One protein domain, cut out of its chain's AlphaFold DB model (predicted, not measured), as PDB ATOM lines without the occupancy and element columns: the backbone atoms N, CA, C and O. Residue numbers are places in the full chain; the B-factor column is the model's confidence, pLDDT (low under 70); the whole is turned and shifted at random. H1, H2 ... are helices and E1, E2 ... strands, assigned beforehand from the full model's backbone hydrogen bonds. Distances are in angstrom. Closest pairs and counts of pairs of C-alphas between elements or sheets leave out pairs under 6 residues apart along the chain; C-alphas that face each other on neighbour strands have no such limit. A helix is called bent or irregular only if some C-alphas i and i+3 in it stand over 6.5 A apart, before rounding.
ATOM      1  N   GLN A 454     148.208 146.258 174.657       93.62
ATOM      2  CA  GLN A 454     148.622 147.553 174.101       93.62
ATOM      3  C   GLN A 454     149.310 148.491 175.118       93.62
ATOM      4  O   GLN A 454     149.843 149.525 174.725       93.62
ATOM      5  N   TYR A 455     149.279 148.159 176.415       87.69
ATOM      6  CA  TYR A 455     149.899 148.928 177.495       87.69
ATOM      7  C   TYR A 455     151.261 148.381 177.945       87.69
ATOM      8  O   TYR A 455     151.949 149.055 178.710       87.69
ATOM      9  N   GLY A 456     151.664 147.189 177.493       84.38
ATOM     10  CA  GLY A 456     152.943 146.585 177.858       84.38
ATOM     11  C   GLY A 456     152.981 145.068 177.684       84.38
ATOM     12  O   GLY A 456     151.944 144.416 177.536       84.38
ATOM     13  N   PHE A 457     154.201 144.534 177.736       88.06
ATOM     14  CA  PHE A 457     154.496 143.105 177.639       88.06
ATOM     15  C   PHE A 457     154.651 142.490 179.032       88.06
ATOM     16  O   PHE A 457     155.250 143.114 179.912       88.06
ATOM     17  N   PHE A 458     154.169 141.262 179.227       84.12
ATOM     18  CA  PHE A 458     154.401 140.504 180.457       84.12
ATOM     19  C   PHE A 458     155.378 139.356 180.190       84.12
ATOM     20  O   PHE A 458     155.067 138.408 179.470       84.12
ATOM     21  N   ARG A 459     156.581 139.428 180.770       88.06
ATOM     22  CA  ARG A 459     157.601 138.376 180.659       88.06
ATOM     23  C   ARG A 459     158.135 138.017 182.049       88.06
ATOM     24  O   ARG A 459     158.613 138.911 182.751       88.06
ATOM     25  N   PRO A 460     158.065 136.745 182.477       80.56
ATOM     26  CA  PRO A 460     158.712 136.311 183.710       80.56
ATOM     27  C   PRO A 460     160.239 136.364 183.560       80.56
ATOM     28  O   PRO A 460     160.803 135.737 182.667       80.56
ATOM     29  N   ALA A 461     160.922 137.066 184.468       78.31
ATOM     30  CA  ALA A 461     162.372 137.293 184.403       78.31
ATOM     31  C   ALA A 461     163.238 136.018 184.511       78.31
ATOM     32  O   ALA A 461     164.434 136.065 184.233       78.31
ATOM     33  N   TRP A 462     162.650 134.888 184.922       79.31
ATOM     34  CA  TRP A 462     163.324 133.591 185.022       79.31
ATOM     35  C   TRP A 462     163.288 132.769 183.723       79.31
ATOM     36  O   TRP A 462     164.057 131.816 183.604       79.31
ATOM     37  N   ILE A 463     162.442 133.122 182.744       86.25
ATOM     38  CA  ILE A 463     162.469 132.491 181.418       86.25
ATOM     39  C   ILE A 463     163.539 133.191 180.582       86.25
ATOM     40  O   ILE A 463     163.373 134.337 180.165       86.25
ATOM     41  N   ILE A 464     164.639 132.479 180.346       88.44
ATOM     42  CA  ILE A 464     165.755 132.928 179.514       88.44
ATOM     43  C   ILE A 464     165.825 132.031 178.282       88.44
ATOM     44  O   ILE A 464     165.974 130.815 178.405       88.44
ATOM     45  N   GLU A 465     165.744 132.619 177.091       92.06
ATOM     46  CA  GLU A 465     165.943 131.871 175.850       92.06
ATOM     47  C   GLU A 465     167.442 131.719 175.562       92.06
ATOM     48  O   GLU A 465     168.128 132.693 175.242       92.06
ATOM     49  N   SER A 466     167.959 130.494 175.657       94.50
ATOM     50  CA  SER A 466     169.330 130.173 175.249       94.50
ATOM     51  C   SER A 466     169.422 130.026 173.731       94.50
ATOM     52  O   SER A 466     168.970 129.032 173.163       94.50
ATOM     53  N   VAL A 467     170.050 130.997 173.072       95.38
ATOM     54  CA  VAL A 467     170.239 131.021 171.616       95.38
ATOM     55  C   VAL A 467     171.703 130.742 171.274       95.38
ATOM     56  O   VAL A 467     172.616 131.330 171.855       95.38
ATOM     57  N   PHE A 468     171.939 129.862 170.304       96.31
ATOM     58  CA  PHE A 468     173.260 129.617 169.727       96.31
ATOM     59  C   PHE A 468     173.273 130.137 168.286       96.31
ATOM     60  O   PHE A 468     172.401 129.796 167.492       96.31
ATOM     61  N   GLN A 469     174.239 130.989 167.949       95.94
ATOM     62  CA  GLN A 469     174.424 131.528 166.601       95.94
ATOM     63  C   GLN A 469     175.861 131.263 166.164       95.94
ATOM     64  O   GLN A 469     176.788 131.834 166.734       95.94
ATOM     65  N   CYS A 470     176.063 130.426 165.150       94.94
ATOM     66  CA  CYS A 470     177.390 130.154 164.608       94.94
ATOM     67  C   CYS A 470     177.436 130.470 163.114       94.94
ATOM     68  O   CYS A 470     176.730 129.838 162.329       94.94
ATOM     69  N   LEU A 471     178.284 131.423 162.724       94.88
ATOM     70  CA  LEU A 471     178.678 131.585 161.332       94.88
ATOM     71  C   LEU A 471     179.858 130.648 161.053       94.88
ATOM     72  O   LEU A 471     180.974 130.877 161.525       94.88
ATOM     73  N   TYR A 472     179.585 129.592 160.294       94.25
ATOM     74  CA  TYR A 472     180.557 128.580 159.902       94.25
ATOM     75  C   TYR A 472     181.051 128.852 158.477       94.25
ATOM     76  O   TYR A 472     180.296 128.719 157.512       94.25
ATOM     77  N   VAL A 473     182.308 129.277 158.352       95.44
ATOM     78  CA  VAL A 473     182.921 129.684 157.084       95.44
ATOM     79  C   VAL A 473     183.912 128.620 156.627       95.44
ATOM     80  O   VAL A 473     184.969 128.430 157.234       95.44
ATOM     81  N   THR A 474     183.573 127.951 155.531       95.56
ATOM     82  CA  THR A 474     184.455 127.015 154.836       95.56
ATOM     83  C   THR A 474     185.020 127.664 153.584       95.56
ATOM     84  O   THR A 474     184.522 128.682 153.104       95.56
ATOM     85  N   LYS A 475     186.058 127.069 152.998       95.00
ATOM     86  CA  LYS A 475     186.562 127.497 151.682       95.00
ATOM     87  C   LYS A 475     185.484 127.529 150.600       95.00
ATOM     88  O   LYS A 475     185.558 128.368 149.708       95.00
ATOM     89  N   GLU A 476     184.523 126.610 150.664       94.06
ATOM     90  CA  GLU A 476     183.469 126.467 149.658       94.06
ATOM     91  C   GLU A 476     182.455 127.612 149.740       94.06
ATOM     92  O   GLU A 476     182.099 128.169 148.707       94.06
ATOM     93  N   ASN A 477     182.057 128.021 150.951       95.25
ATOM     94  CA  ASN A 477     181.090 129.109 151.148       95.25
ATOM     95  C   ASN A 477     181.729 130.507 151.301       95.25
ATOM     96  O   ASN A 477     181.010 131.506 151.341       95.25
ATOM     97  N   PHE A 478     183.064 130.599 151.366       95.31
ATOM     98  CA  PHE A 478     183.789 131.856 151.568       95.31
ATOM     99  C   PHE A 478     183.449 132.910 150.504       95.31
ATOM    100  O   PHE A 478     183.112 134.044 150.843       95.31
ATOM    101  N   GLU A 479     183.529 132.552 149.220       94.31
ATOM    102  CA  GLU A 479     183.250 133.497 148.130       94.31
ATOM    103  C   GLU A 479     181.784 133.950 148.164       94.31
ATOM    104  O   GLU A 479     181.517 135.146 148.087       94.31
ATOM    105  N   ASP A 480     180.833 133.035 148.367       94.62
ATOM    106  CA  ASP A 480     179.404 133.364 148.447       94.62
ATOM    107  C   ASP A 480     179.096 134.292 149.630       94.62
ATOM    108  O   ASP A 480     178.412 135.305 149.460       94.62
ATOM    109  N   LEU A 481     179.684 134.034 150.806       93.12
ATOM    110  CA  LEU A 481     179.582 134.915 151.968       93.12
ATOM    111  C   LEU A 481     180.061 136.332 151.629       93.12
ATOM    112  O   LEU A 481     179.327 137.292 151.865       93.12
ATOM    113  N   PHE A 482     181.259 136.474 151.052       91.00
ATOM    114  CA  PHE A 482     181.844 137.783 150.741       91.00
ATOM    115  C   PHE A 482     181.188 138.495 149.545       91.00
ATOM    116  O   PHE A 482     181.175 139.726 149.521       91.00
ATOM    117  N   ASN A 483     180.589 137.753 148.610       91.06
ATOM    118  CA  ASN A 483     179.783 138.290 147.511       91.06
ATOM    119  C   ASN A 483     178.367 138.696 147.960       91.06
ATOM    120  O   ASN A 483     177.779 139.603 147.373       91.06
ATOM    121  N   SER A 484     177.832 138.079 149.020       91.56
ATOM    122  CA  SER A 484     176.527 138.429 149.603       91.56
ATOM    123  C   SER A 484     176.533 139.724 150.430       91.56
ATOM    124  O   SER A 484     175.473 140.240 150.793       91.56
ATOM    125  N   VAL A 485     177.720 140.266 150.728       88.94
ATOM    126  CA  VAL A 485     177.889 141.477 151.539       88.94
ATOM    127  C   VAL A 485     177.241 142.677 150.834       88.94
ATOM    128  O   VAL A 485     177.613 142.989 149.699       88.94
ATOM    129  N   PRO A 486     176.306 143.404 151.480       88.62
ATOM    130  CA  PRO A 486     175.637 144.534 150.844       88.62
ATOM    131  C   PRO A 486     176.628 145.628 150.426       88.62
ATOM    132  O   PRO A 486     177.591 145.914 151.132       88.62
ATOM    133  N   ALA A 487     176.363 146.304 149.305       86.25
ATOM    134  CA  ALA A 487     177.302 147.245 148.672       86.25
ATOM    135  C   ALA A 487     177.729 148.459 149.536       86.25
ATOM    136  O   ALA A 487     178.664 149.174 149.174       86.25
ATOM    137  N   ASN A 488     177.069 148.704 150.674       83.75
ATOM    138  CA  ASN A 488     177.482 149.702 151.667       83.75
ATOM    139  C   ASN A 488     178.650 149.230 152.561       83.75
ATOM    140  O   ASN A 488     179.231 150.043 153.283       83.75
ATOM    141  N   TYR A 489     179.012 147.946 152.509       84.06
ATOM    142  CA  TYR A 489     180.117 147.347 153.241       84.06
ATOM    143  C   TYR A 489     181.127 146.746 152.263       84.06
ATOM    144  O   TYR A 489     180.824 145.873 151.458       84.06
ATOM    145  N   THR A 490     182.380 147.193 152.329       87.94
ATOM    146  CA  THR A 490     183.439 146.581 151.522       87.94
ATOM    147  C   THR A 490     183.800 145.218 152.108       87.94
ATOM    148  O   THR A 490     184.144 145.147 153.290       87.94
ATOM    149  N   ALA A 491     183.849 144.168 151.282       87.88
ATOM    150  CA  ALA A 491     184.359 142.841 151.656       87.88
ATOM    151  C   ALA A 491     185.686 142.916 152.443       87.88
ATOM    152  O   ALA A 491     185.850 142.268 153.472       87.88
ATOM    153  N   LYS A 492     186.598 143.817 152.045       89.81
ATOM    154  CA  LYS A 492     187.861 144.096 152.753       89.81
ATOM    155  C   LYS A 492     187.680 144.584 154.203       89.81
ATOM    156  O   LYS A 492     188.475 144.212 155.062       89.81
ATOM    157  N   LYS A 493     186.658 145.401 154.496       90.88
ATOM    158  CA  LYS A 493     186.355 145.876 155.861       90.88
ATOM    159  C   LYS A 493     185.815 144.734 156.723       90.88
ATOM    160  O   LYS A 493     186.225 144.603 157.872       90.88
ATOM    161  N   LEU A 494     184.950 143.893 156.154       89.06
ATOM    162  CA  LEU A 494     184.425 142.702 156.824       89.06
ATOM    163  C   LEU A 494     185.545 141.687 157.115       89.06
ATOM    164  O   LEU A 494     185.689 141.233 158.247       89.06
ATOM    165  N   ALA A 495     186.407 141.426 156.126       91.12
ATOM    166  CA  ALA A 495     187.577 140.562 156.270       91.12
ATOM    167  C   ALA A 495     188.580 141.105 157.301       91.12
ATOM    168  O   ALA A 495     189.180 140.332 158.043       91.12
ATOM    169  N   GLY A 496     188.732 142.432 157.388       91.75
ATOM    170  CA  GLY A 496     189.516 143.087 158.436       91.75
ATOM    171  C   GLY A 496     188.936 142.892 159.833       91.75
ATOM    172  O   GLY A 496     189.673 142.524 160.739       91.75
ATOM    173  N   ALA A 497     187.624 143.065 160.007       90.44
ATOM    174  CA  ALA A 497     186.962 142.839 161.292       90.44
ATOM    175  C   ALA A 497     187.093 141.377 161.762       90.44
ATOM    176  O   ALA A 497     187.536 141.130 162.884       90.44
ATOM    177  N   ALA A 498     186.791 140.413 160.883       90.94
ATOM    178  CA  ALA A 498     186.959 138.987 161.169       90.94
ATOM    179  C   ALA A 498     188.430 138.634 161.463       90.94
ATOM    180  O   ALA A 498     188.729 137.989 162.467       90.94
ATOM    181  N   GLY A 499     189.360 139.113 160.631       91.62
ATOM    182  CA  GLY A 499     190.793 138.853 160.773       91.62
ATOM    183  C   GLY A 499     191.421 139.452 162.034       91.62
ATOM    184  O   GLY A 499     192.334 138.846 162.592       91.62
ATOM    185  N   SER A 500     190.941 140.605 162.511       90.69
ATOM    186  CA  SER A 500     191.349 141.169 163.807       90.69
ATOM    187  C   SER A 500     190.767 140.369 164.973       90.69
ATOM    188  O   SER A 500     191.505 139.991 165.876       90.69
ATOM    189  N   SER A 501     189.473 140.029 164.927       89.50
ATOM    190  CA  SER A 501     188.828 139.260 165.998       89.50
ATOM    191  C   SER A 501     189.487 137.893 166.217       89.50
ATOM    192  O   SER A 501     189.797 137.527 167.353       89.50
ATOM    193  N   LEU A 502     189.750 137.162 165.128       90.38
ATOM    194  CA  LEU A 502     190.431 135.868 165.177       90.38
ATOM    195  C   LEU A 502     191.875 136.002 165.665       90.38
ATOM    196  O   LEU A 502     192.343 135.161 166.424       90.38
ATOM    197  N   ARG A 503     192.601 137.052 165.266       89.44
ATOM    198  CA  ARG A 503     194.002 137.245 165.676       89.44
ATOM    199  C   ARG A 503     194.162 137.306 167.190       89.44
ATOM    200  O   ARG A 503     195.095 136.701 167.713       89.44
ATOM    201  N   ASP A 504     193.254 138.009 167.855       86.50
ATOM    202  CA  ASP A 504     193.380 138.306 169.278       86.50
ATOM    203  C   ASP A 504     192.676 137.260 170.163       86.50
ATOM    204  O   ASP A 504     193.114 137.034 171.289       86.50
ATOM    205  N   ASN A 505     191.602 136.616 169.674       86.88
ATOM    206  CA  ASN A 505     190.715 135.771 170.488       86.88
ATOM    207  C   ASN A 505     190.186 134.512 169.757       86.88
ATOM    208  O   ASN A 505     189.008 134.169 169.902       86.88
ATOM    209  N   HIS A 506     190.999 133.818 168.950       92.50
ATOM    210  CA  HIS A 506     190.614 132.492 168.438       92.50
ATOM    211  C   HIS A 506     190.937 131.362 169.426       92.50
ATOM    212  O   HIS A 506     191.940 131.390 170.142       92.50
ATOM    213  N   VAL A 507     190.107 130.325 169.397       95.81
ATOM    214  CA  VAL A 507     190.376 128.993 169.936       95.81
ATOM    215  C   VAL A 507     190.342 127.982 168.793       95.81
ATOM    216  O   VAL A 507     189.566 128.139 167.850       95.81
ATOM    217  N   LEU A 508     191.183 126.949 168.877       96.38
ATOM    218  CA  LEU A 508     191.067 125.774 168.017       96.38
ATOM    219  C   LEU A 508     190.011 124.838 168.605       96.38
ATOM    220  O   LEU A 508     190.087 124.470 169.779       96.38
ATOM    221  N   ILE A 509     189.015 124.486 167.799       95.81
ATOM    222  CA  ILE A 509     187.870 123.663 168.194       95.81
ATOM    223  C   ILE A 509     187.490 122.732 167.037       95.81
ATOM    224  O   ILE A 509     187.610 123.121 165.880       95.81
ATOM    225  N   SER A 510     187.045 121.506 167.316       94.62
ATOM    226  CA  SER A 510     186.490 120.637 166.269       94.62
ATOM    227  C   SER A 510     184.995 120.898 166.069       94.62
ATOM    228  O   SER A 510     184.303 121.347 166.989       94.62
ATOM    229  N   GLU A 511     184.483 120.580 164.878       92.44
ATOM    230  CA  GLU A 511     183.056 120.706 164.542       92.44
ATOM    231  C   GLU A 511     182.156 120.003 165.582       92.44
ATOM    232  O   GLU A 511     181.187 120.575 166.076       92.44
ATOM    233  N   ASP A 512     182.553 118.802 166.007       91.88
ATOM    234  CA  ASP A 512     181.890 118.004 167.043       91.88
ATOM    235  C   ASP A 512     181.765 118.708 168.401       91.88
ATOM    236  O   ASP A 512     180.795 118.481 169.129       91.88
ATOM    237  N   VAL A 513     182.745 119.535 168.779       93.94
ATOM    238  CA  VAL A 513     182.694 120.294 170.036       93.94
ATOM    239  C   VAL A 513     181.781 121.506 169.880       93.94
ATOM    240  O   VAL A 513     180.989 121.754 170.784       93.94
ATOM    241  N   LEU A 514     181.801 122.207 168.738       93.56
ATOM    242  CA  LEU A 514     180.825 123.272 168.458       93.56
ATOM    243  C   LEU A 514     179.387 122.732 168.443       93.56
ATOM    244  O   LEU A 514     178.512 123.345 169.053       93.56
ATOM    245  N   ARG A 515     179.155 121.559 167.836       92.44
ATOM    246  CA  ARG A 515     177.850 120.879 167.844       92.44
ATOM    247  C   ARG A 515     177.415 120.547 169.272       92.44
ATOM    248  O   ARG A 515     176.352 120.975 169.697       92.44
ATOM    249  N   LYS A 516     178.267 119.892 170.069       94.25
ATOM    250  CA  LYS A 516     177.960 119.590 171.483       94.25
ATOM    251  C   LYS A 516     177.733 120.851 172.324       94.25
ATOM    252  O   LYS A 516     176.908 120.825 173.232       94.25
ATOM    253  N   MET A 517     178.433 121.951 172.041       95.19
ATOM    254  CA  MET A 517     178.191 123.238 172.703       95.19
ATOM    255  C   MET A 517     176.804 123.796 172.373       95.19
ATOM    256  O   MET A 517     176.115 124.232 173.291       95.19
ATOM    257  N   GLU A 518     176.372 123.750 171.111       95.25
ATOM    258  CA  GLU A 518     175.010 124.122 170.703       95.25
ATOM    259  C   GLU A 518     173.952 123.250 171.390       95.25
ATOM    260  O   GLU A 518     172.998 123.779 171.964       95.25
ATOM    261  N   GLU A 519     174.142 121.928 171.383       94.62
ATOM    262  CA  GLU A 519     173.204 120.964 171.968       94.62
ATOM    263  C   GLU A 519     173.037 121.170 173.477       94.62
ATOM    264  O   GLU A 519     171.913 121.212 173.975       94.62
ATOM    265  N   ILE A 520     174.145 121.360 174.202       94.00
ATOM    266  CA  ILE A 520     174.139 121.634 175.645       94.00
ATOM    267  C   ILE A 520     173.546 123.019 175.942       94.00
ATOM    268  O   ILE A 520     172.811 123.166 176.915       94.00
ATOM    269  N   TRP A 521     173.849 124.033 175.126       95.62
ATOM    270  CA  TRP A 521     173.389 125.406 175.351       95.62
ATOM    271  C   TRP A 521     171.887 125.573 175.116       95.62
ATOM    272  O   TRP A 521     171.190 126.176 175.927       95.62
ATOM    273  N   THR A 522     171.393 125.032 174.003       94.38
ATOM    274  CA  THR A 522     169.994 125.170 173.569       94.38
ATOM    275  C   THR A 522     169.084 124.066 174.114       94.38
ATOM    276  O   THR A 522     167.863 124.174 174.002       94.38
ATOM    277  N   ASN A 523     169.665 123.000 174.681       92.81
ATOM    278  CA  ASN A 523     168.988 121.751 175.043       92.81
ATOM    279  C   ASN A 523     168.220 121.117 173.859       92.81
ATOM    280  O   ASN A 523     167.151 120.527 174.031       92.81
ATOM    281  N   ARG A 524     168.745 121.272 172.635       91.44
ATOM    282  CA  ARG A 524     168.177 120.730 171.390       91.44
ATOM    283  C   ARG A 524     169.267 119.997 170.613       91.44
ATOM    284  O   ARG A 524     170.260 120.602 170.233       91.44
ATOM    285  N   ALA A 525     169.064 118.707 170.354       89.44
ATOM    286  CA  ALA A 525     169.933 117.947 169.458       89.44
ATOM    287  C   ALA A 525     169.843 118.519 168.034       89.44
ATOM    288  O   ALA A 525     168.732 118.718 167.526       89.44
ATOM    289  N   ARG A 526     170.983 118.754 167.371       84.94
ATOM    290  CA  ARG A 526     170.969 119.094 165.941       84.94
ATOM    291  C   ARG A 526     170.564 117.832 165.161       84.94
ATOM    292  O   ARG A 526     171.077 116.755 165.476       84.94
ATOM    293  N   PRO A 527     169.670 117.910 164.156       88.06
ATOM    294  CA  PRO A 527     169.427 116.780 163.264       88.06
ATOM    295  C   PRO A 527     170.755 116.307 162.662       88.06
ATOM    296  O   PRO A 527     171.491 117.109 162.092       88.06
ATOM    297  N   GLN A 537     188.071 117.861 161.453       89.19
ATOM    298  CA  GLN A 537     188.371 119.207 160.946       89.19
ATOM    299  C   GLN A 537     188.530 120.189 162.120       89.19
ATOM    300  O   GLN A 537     187.580 120.440 162.868       89.19
ATOM    301  N   GLU A 538     189.743 120.718 162.297       94.94
ATOM    302  CA  GLU A 538     190.039 121.782 163.262       94.94
ATOM    303  C   GLU A 538     189.609 123.146 162.707       94.94
ATOM    304  O   GLU A 538     189.824 123.460 161.534       94.94
ATOM    305  N   LEU A 539     188.997 123.959 163.566       96.00
ATOM    306  CA  LEU A 539     188.385 125.236 163.219       96.00
ATOM    307  C   LEU A 539     188.956 126.351 164.090       96.00
ATOM    308  O   LEU A 539     189.086 126.205 165.306       96.00
ATOM    309  N   TYR A 540     189.227 127.492 163.468       97.12
ATOM    310  CA  TYR A 540     189.620 128.728 164.131       97.12
ATOM    311  C   TYR A 540     188.353 129.495 164.504       97.12
ATOM    312  O   TYR A 540     187.755 130.161 163.658       97.12
ATOM    313  N   ALA A 541     187.926 129.379 165.761       96.62
ATOM    314  CA  ALA A 541     186.677 129.961 166.240       96.62
ATOM    315  C   ALA A 541     186.907 131.101 167.234       96.62
ATOM    316  O   ALA A 541     187.666 130.953 168.187       96.62
ATOM    317  N   THR A 542     186.188 132.212 167.083       96.44
ATOM    318  CA  THR A 542     185.996 133.188 168.169       96.44
ATOM    319  C   THR A 542     184.585 133.030 168.720       96.44
ATOM    320  O   THR A 542     183.621 132.991 167.956       96.44
ATOM    321  N   ILE A 543     184.469 132.913 170.045       95.81
ATOM    322  CA  ILE A 543     183.218 132.626 170.756       95.81
ATOM    323  C   ILE A 543     182.954 133.749 171.762       95.81
ATOM    324  O   ILE A 543     183.818 134.076 172.574       95.81
ATOM    325  N   VAL A 544     181.756 134.330 171.718       94.38
ATOM    326  CA  VAL A 544     181.324 135.445 172.566       94.38
ATOM    327  C   VAL A 544     179.994 135.106 173.225       94.38
ATOM    328  O   VAL A 544     178.999 134.851 172.547       94.38
ATOM    329  N   TYR A 545     179.969 135.166 174.555       95.19
ATOM    330  CA  TYR A 545     178.736 135.144 175.336       95.19
ATOM    331  C   TYR A 545     178.211 136.567 175.547       95.19
ATOM    332  O   TYR A 545     178.970 137.450 175.957       95.19
ATOM    333  N   HIS A 546     176.918 136.783 175.319       91.56
ATOM    334  CA  HIS A 546     176.233 138.021 175.688       91.56
ATOM    335  C   HIS A 546     174.758 137.776 176.024       91.56
ATOM    336  O   HIS A 546     174.205 136.716 175.747       91.56
ATOM    337  N   THR A 547     174.118 138.766 176.641       91.94
ATOM    338  CA  THR A 547     172.690 138.741 176.986       91.94
ATOM    339  C   THR A 547     172.002 139.965 176.408       91.94
ATOM    340  O   THR A 547     172.507 141.076 176.582       91.94
ATOM    341  N   GLU A 548     170.844 139.774 175.789       93.06
ATOM    342  CA  GLU A 548     170.004 140.840 175.243       93.06
ATOM    343  C   GLU A 548     168.618 140.807 175.898       93.06
ATOM    344  O   GLU A 548     168.130 139.750 176.295       93.06
ATOM    345  N   ILE A 549     167.968 141.968 175.979       91.12
ATOM    346  CA  ILE A 549     166.527 142.067 176.212       91.12
ATOM    347  C   ILE A 549     165.914 142.442 174.868       91.12
ATOM    348  O   ILE A 549     166.193 143.525 174.348       91.12
ATOM    349  N   SER A 550     165.103 141.550 174.305       90.25
ATOM    350  CA  SER A 550     164.502 141.747 172.988       90.25
ATOM    351  C   SER A 550     163.523 142.931 172.966       90.25
ATOM    352  O   SER A 550     163.080 143.447 173.997       90.25
ATOM    353  N   LYS A 551     163.075 143.314 171.765       87.88
ATOM    354  CA  LYS A 551     162.004 144.314 171.578       87.88
ATOM    355  C   LYS A 551     160.663 143.917 172.221       87.88
ATOM    356  O   LYS A 551     159.849 144.798 172.477       87.88
ATOM    357  N   THR A 552     160.447 142.628 172.489       87.81
ATOM    358  CA  THR A 552     159.286 142.057 173.200       87.81
ATOM    359  C   THR A 552     159.564 141.809 174.692       87.81
ATOM    360  O   THR A 552     158.794 141.127 175.362       87.81
ATOM    361  N   LEU A 553     160.652 142.385 175.223       87.44
ATOM    362  CA  LEU A 553     161.141 142.240 176.603       87.44
ATOM    363  C   LEU A 553     161.500 140.801 177.010       87.44
ATOM    364  O   LEU A 553     161.524 140.466 178.192       87.44
ATOM    365  N   GLU A 554     161.817 139.948 176.039       90.44
ATOM    366  CA  GLU A 554     162.282 138.583 176.283       90.44
ATOM    367  C   GLU A 554     163.774 138.615 176.613       90.44
ATOM    368  O   GLU A 554     164.565 139.200 175.867       90.44
ATOM    369  N   LEU A 555     164.168 137.982 177.716       89.62
ATOM    370  CA  LEU A 555     165.571 137.857 178.089       89.62
ATOM    371  C   LEU A 555     166.200 136.713 177.285       89.62
ATOM    372  O   LEU A 555     165.794 135.557 177.416       89.62
ATOM    373  N   LYS A 556     167.185 137.029 176.443       94.81
ATOM    374  CA  LYS A 556     167.874 136.058 175.584       94.81
ATOM    375  C   LYS A 556     169.350 135.975 175.960       94.81
ATOM    376  O   LYS A 556     170.013 136.999 176.148       94.81
ATOM    377  N   ALA A 557     169.869 134.759 176.069       94.69
ATOM    378  CA  ALA A 557     171.265 134.470 176.362       94.69
ATOM    379  C   ALA A 557     171.924 133.846 175.128       94.69
ATOM    380  O   ALA A 557     171.607 132.727 174.724       94.69
ATOM    381  N   PHE A 558     172.850 134.580 174.522       96.75
ATOM    382  CA  PHE A 558     173.487 134.216 173.267       96.75
ATOM    383  C   PHE A 558     174.882 133.642 173.489       96.75
ATOM    384  O   PHE A 558     175.728 134.270 174.131       96.75
ATOM    385  N   ILE A 559     175.163 132.516 172.836       97.19
ATOM    386  CA  ILE A 559     176.517 132.192 172.385       97.19
ATOM    387  C   ILE A 559     176.585 132.533 170.898       97.19
ATOM    388  O   ILE A 559     175.919 131.907 170.077       97.19
ATOM    389  N   SER A 560     177.388 133.539 170.557       96.44
ATOM    390  CA  SER A 560     177.748 133.865 169.178       96.44
ATOM    391  C   SER A 560     179.137 133.334 168.864       96.44
ATOM    392  O   SER A 560     180.094 133.615 169.582       96.44
ATOM    393  N   CYS A 561     179.257 132.576 167.783       96.00
ATOM    394  CA  CYS A 561     180.498 132.001 167.301       96.00
ATOM    395  C   CYS A 561     180.720 132.392 165.838       96.00
ATOM    396  O   CYS A 561     179.784 132.391 165.042       96.00
ATOM    397  N   ILE A 562     181.966 132.686 165.481       95.75
ATOM    398  CA  ILE A 562     182.399 132.728 164.085       95.75
ATOM    399  C   ILE A 562     183.575 131.772 163.961       95.75
ATOM    400  O   ILE A 562     184.582 131.959 164.645       95.75
ATOM    401  N   ALA A 563     183.422 130.741 163.134       96.69
ATOM    402  CA  ALA A 563     184.379 129.656 162.969       96.69
ATOM    403  C   ALA A 563     184.819 129.560 161.507       96.69
ATOM    404  O   ALA A 563     183.979 129.469 160.616       96.69
ATOM    405  N   PHE A 564     186.129 129.572 161.276       97.06
ATOM    406  CA  PHE A 564     186.737 129.402 159.957       97.06
ATOM    407  C   PHE A 564     187.493 128.076 159.900       97.06
ATOM    408  O   PHE A 564     188.235 127.759 160.833       97.06
ATOM    409  N   ASP A 565     187.373 127.336 158.797       96.19
ATOM    410  CA  ASP A 565     188.376 126.316 158.481       96.19
ATOM    411  C   ASP A 565     189.729 126.957 158.093       96.19
ATOM    412  O   ASP A 565     189.835 128.167 157.854       96.19
ATOM    413  N   GLU A 566     190.797 126.155 158.067       95.62
ATOM    414  CA  GLU A 566     192.143 126.634 157.729       95.62
ATOM    415  C   GLU A 566     192.203 127.282 156.333       95.62
ATOM    416  O   GLU A 566     192.854 128.313 156.138       95.62
ATOM    417  N   GLU A 567     191.500 126.724 155.348       96.56
ATOM    418  CA  GLU A 567     191.573 127.186 153.966       96.56
ATOM    419  C   GLU A 567     190.818 128.515 153.754       96.56
ATOM    420  O   GLU A 567     191.308 129.407 153.048       96.56
ATOM    421  N   ALA A 568     189.672 128.681 154.418       96.06
ATOM    422  CA  ALA A 568     188.890 129.908 154.512       96.06
ATOM    423  C   ALA A 568     189.660 131.005 155.256       96.06
ATOM    424  O   ALA A 568     189.648 132.163 154.836       96.06
ATOM    425  N   LEU A 569     190.396 130.655 156.315       95.12
ATOM    426  CA  LEU A 569     191.276 131.592 157.013       95.12
ATOM    427  C   LEU A 569     192.401 132.097 156.093       95.12
ATOM    428  O   LEU A 569     192.713 133.292 156.086       95.12
ATOM    429  N   VAL A 570     192.982 131.227 155.262       95.62
ATOM    430  CA  VAL A 570     193.965 131.644 154.250       95.62
ATOM    431  C   VAL A 570     193.310 132.520 153.169       95.62
ATOM    432  O   VAL A 570     193.915 133.507 152.738       95.62
ATOM    433  N   ALA A 571     192.074 132.236 152.746       95.19
ATOM    434  CA  ALA A 571     191.324 133.107 151.832       95.19
ATOM    435  C   ALA A 571     191.064 134.502 152.443       95.19
ATOM    436  O   ALA A 571     191.369 135.519 151.811       95.19
ATOM    437  N   LEU A 572     190.648 134.561 153.713       94.38
ATOM    438  CA  LEU A 572     190.462 135.788 154.495       94.38
ATOM    439  C   LEU A 572     191.737 136.643 154.519       94.38
ATOM    440  O   LEU A 572     191.700 137.850 154.271       94.38
ATOM    441  N   GLN A 573     192.888 136.005 154.752       93.12
ATOM    442  CA  GLN A 573     194.191 136.670 154.756       93.12
ATOM    443  C   GLN A 573     194.579 137.222 153.378       93.12
ATOM    444  O   GLN A 573     195.204 138.285 153.317       93.12
ATOM    445  N   ARG A 574     194.200 136.566 152.269       93.38
ATOM    446  CA  ARG A 574     194.426 137.086 150.902       93.38
ATOM    447  C   ARG A 574     193.603 138.351 150.647       93.38
ATOM    448  O   ARG A 574     194.174 139.354 150.214       93.38
ATOM    449  N   VAL A 575     192.307 138.329 150.978       90.69
ATOM    450  CA  VAL A 575     191.400 139.490 150.858       90.69
ATOM    451  C   VAL A 575     191.898 140.660 151.711       90.69
ATOM    452  O   VAL A 575     191.991 141.792 151.228       90.69
ATOM    453  N   PHE A 576     192.289 140.395 152.961       88.19
ATOM    454  CA  PHE A 576     192.819 141.414 153.866       88.19
ATOM    455  C   PHE A 576     194.132 142.029 153.359       88.19
ATOM    456  O   PHE A 576     194.268 143.254 153.306       88.19
ATOM    457  N   SER A 577     195.081 141.186 152.930       87.94
ATOM    458  CA  SER A 577     196.425 141.606 152.503       87.94
ATOM    459  C   SER A 577     196.430 142.503 151.265       87.94
ATOM    460  O   SER A 577     197.453 143.118 150.972       87.94
ATOM    461  N   GLY A 578     195.325 142.575 150.513       72.44
ATOM    462  CA  GLY A 578     195.139 143.552 149.438       72.44
ATOM    463  C   GLY A 578     196.144 143.456 148.288       72.44
ATOM    464  O   GLY A 578     196.185 144.361 147.453       72.44
TER     465      GLY A 578
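AT A GLANCE: This is residues 454 to 527 and 537 to 578 of the 680 residues of an uncharacterized protein of Pseudogymnoascus sp. WSF 3629 (UniProt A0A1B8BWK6). Three long strands, E1, E4 and E3, run side by side in a strongly twisted sheet, with short E2 beside the first residues of E3. At one end of the long strands three helices cluster, H4 touching both H1 and H2, while H3 lies alone over the opposite face from H2 and H4. The printed part has 116 residues, in chain order E1, H1, H2, E2, H3, E3, E4, H4, four named helices and four named strands; the sheet's order is E1, E4, E3, E2, mixed, and the class is mixed, helices and strands. The whole is loose, with a radius of gyration of the C-alphas of 17.0 A, and only just elongated, with spans of 53 by 35 by 27 A.

IN THESE COORDINATES: E3, residues 538 to 549, measures 33.6 A; E4, residues 555 to 564, 29.1 A; and E1, residues 464 to 473, 28.4 A from C-alpha 464 at (165.755, 132.928, 179.514). E2 is residues 507 to 510, 9.9 A. H2, residues 491 to 505, measures 21.1 A; H3, residues 511 to 522, 16.5 A; H4, residues 566 to 577, 16.4 A, ending at C-alpha 577 (196.425, 141.606, 152.503). H1, residues 475 to 483, 13.4 A, is irregular: C-alphas 476 and 479 are 7.2 A apart.

HOW THE PARTS SIT: Inner strands E4 and E3 form an antiparallel hairpin at 161 degrees, with N 544 and O 560 at 2.8 A, within hydrogen-bond range. Edge strand E1 is parallel to E4 at 14 degrees, with N 467 and O 557 at 2.9 A. E2, the other edge strand, is antiparallel to E3, with N 507 and O 541 at 2.8 A. E1, H1, H2 and E2 make a split strand-helix-strand unit, two strands of one sheet that follow each other among the strands, with helices between them along the chain and E4 and E3 between them in the sheet, and its crossover is right-handed. The sheet makes three layers with H2 on one face and H3 on the other. The closest C-alphas of H3 and E1, Thr 522 and Ser 466, are 5.3 A apart. H2 runs across the strands at a height of 10.8 A over the sheet. H4 is on the same face as H2 and touches it with residues 572 to 576 alone, Phe 576 to Lys 492 being the closest C-alphas at 5.7 A, at a steep tilt of 59 degrees, opposite ways. H4 touches H1 with residues 567 to 571 alone, Ala 568 to Lys 475 being the closest C-alphas at 4.4 A. H1 only grazes the sheet. H3 is apart from H1, H2 and H4. Every O i to N i+4 pair is within hydrogen-bond range in H2, H3 and H4, and 3 of 5 in H1.

THE WHOLE: The two farthest C-alphas, those of Tyr 455 and Gly 578, are 53.5 A apart. Residues 528 to 536 are not printed, and C-alphas 527 and 537 are 19.2 A apart across this cut, in the link from H3 to E3. Of the links printed whole, H1 to H2 is short and the others are tight. The mean pLDDT of the printed part is 91.8, and no printed residue is under 70.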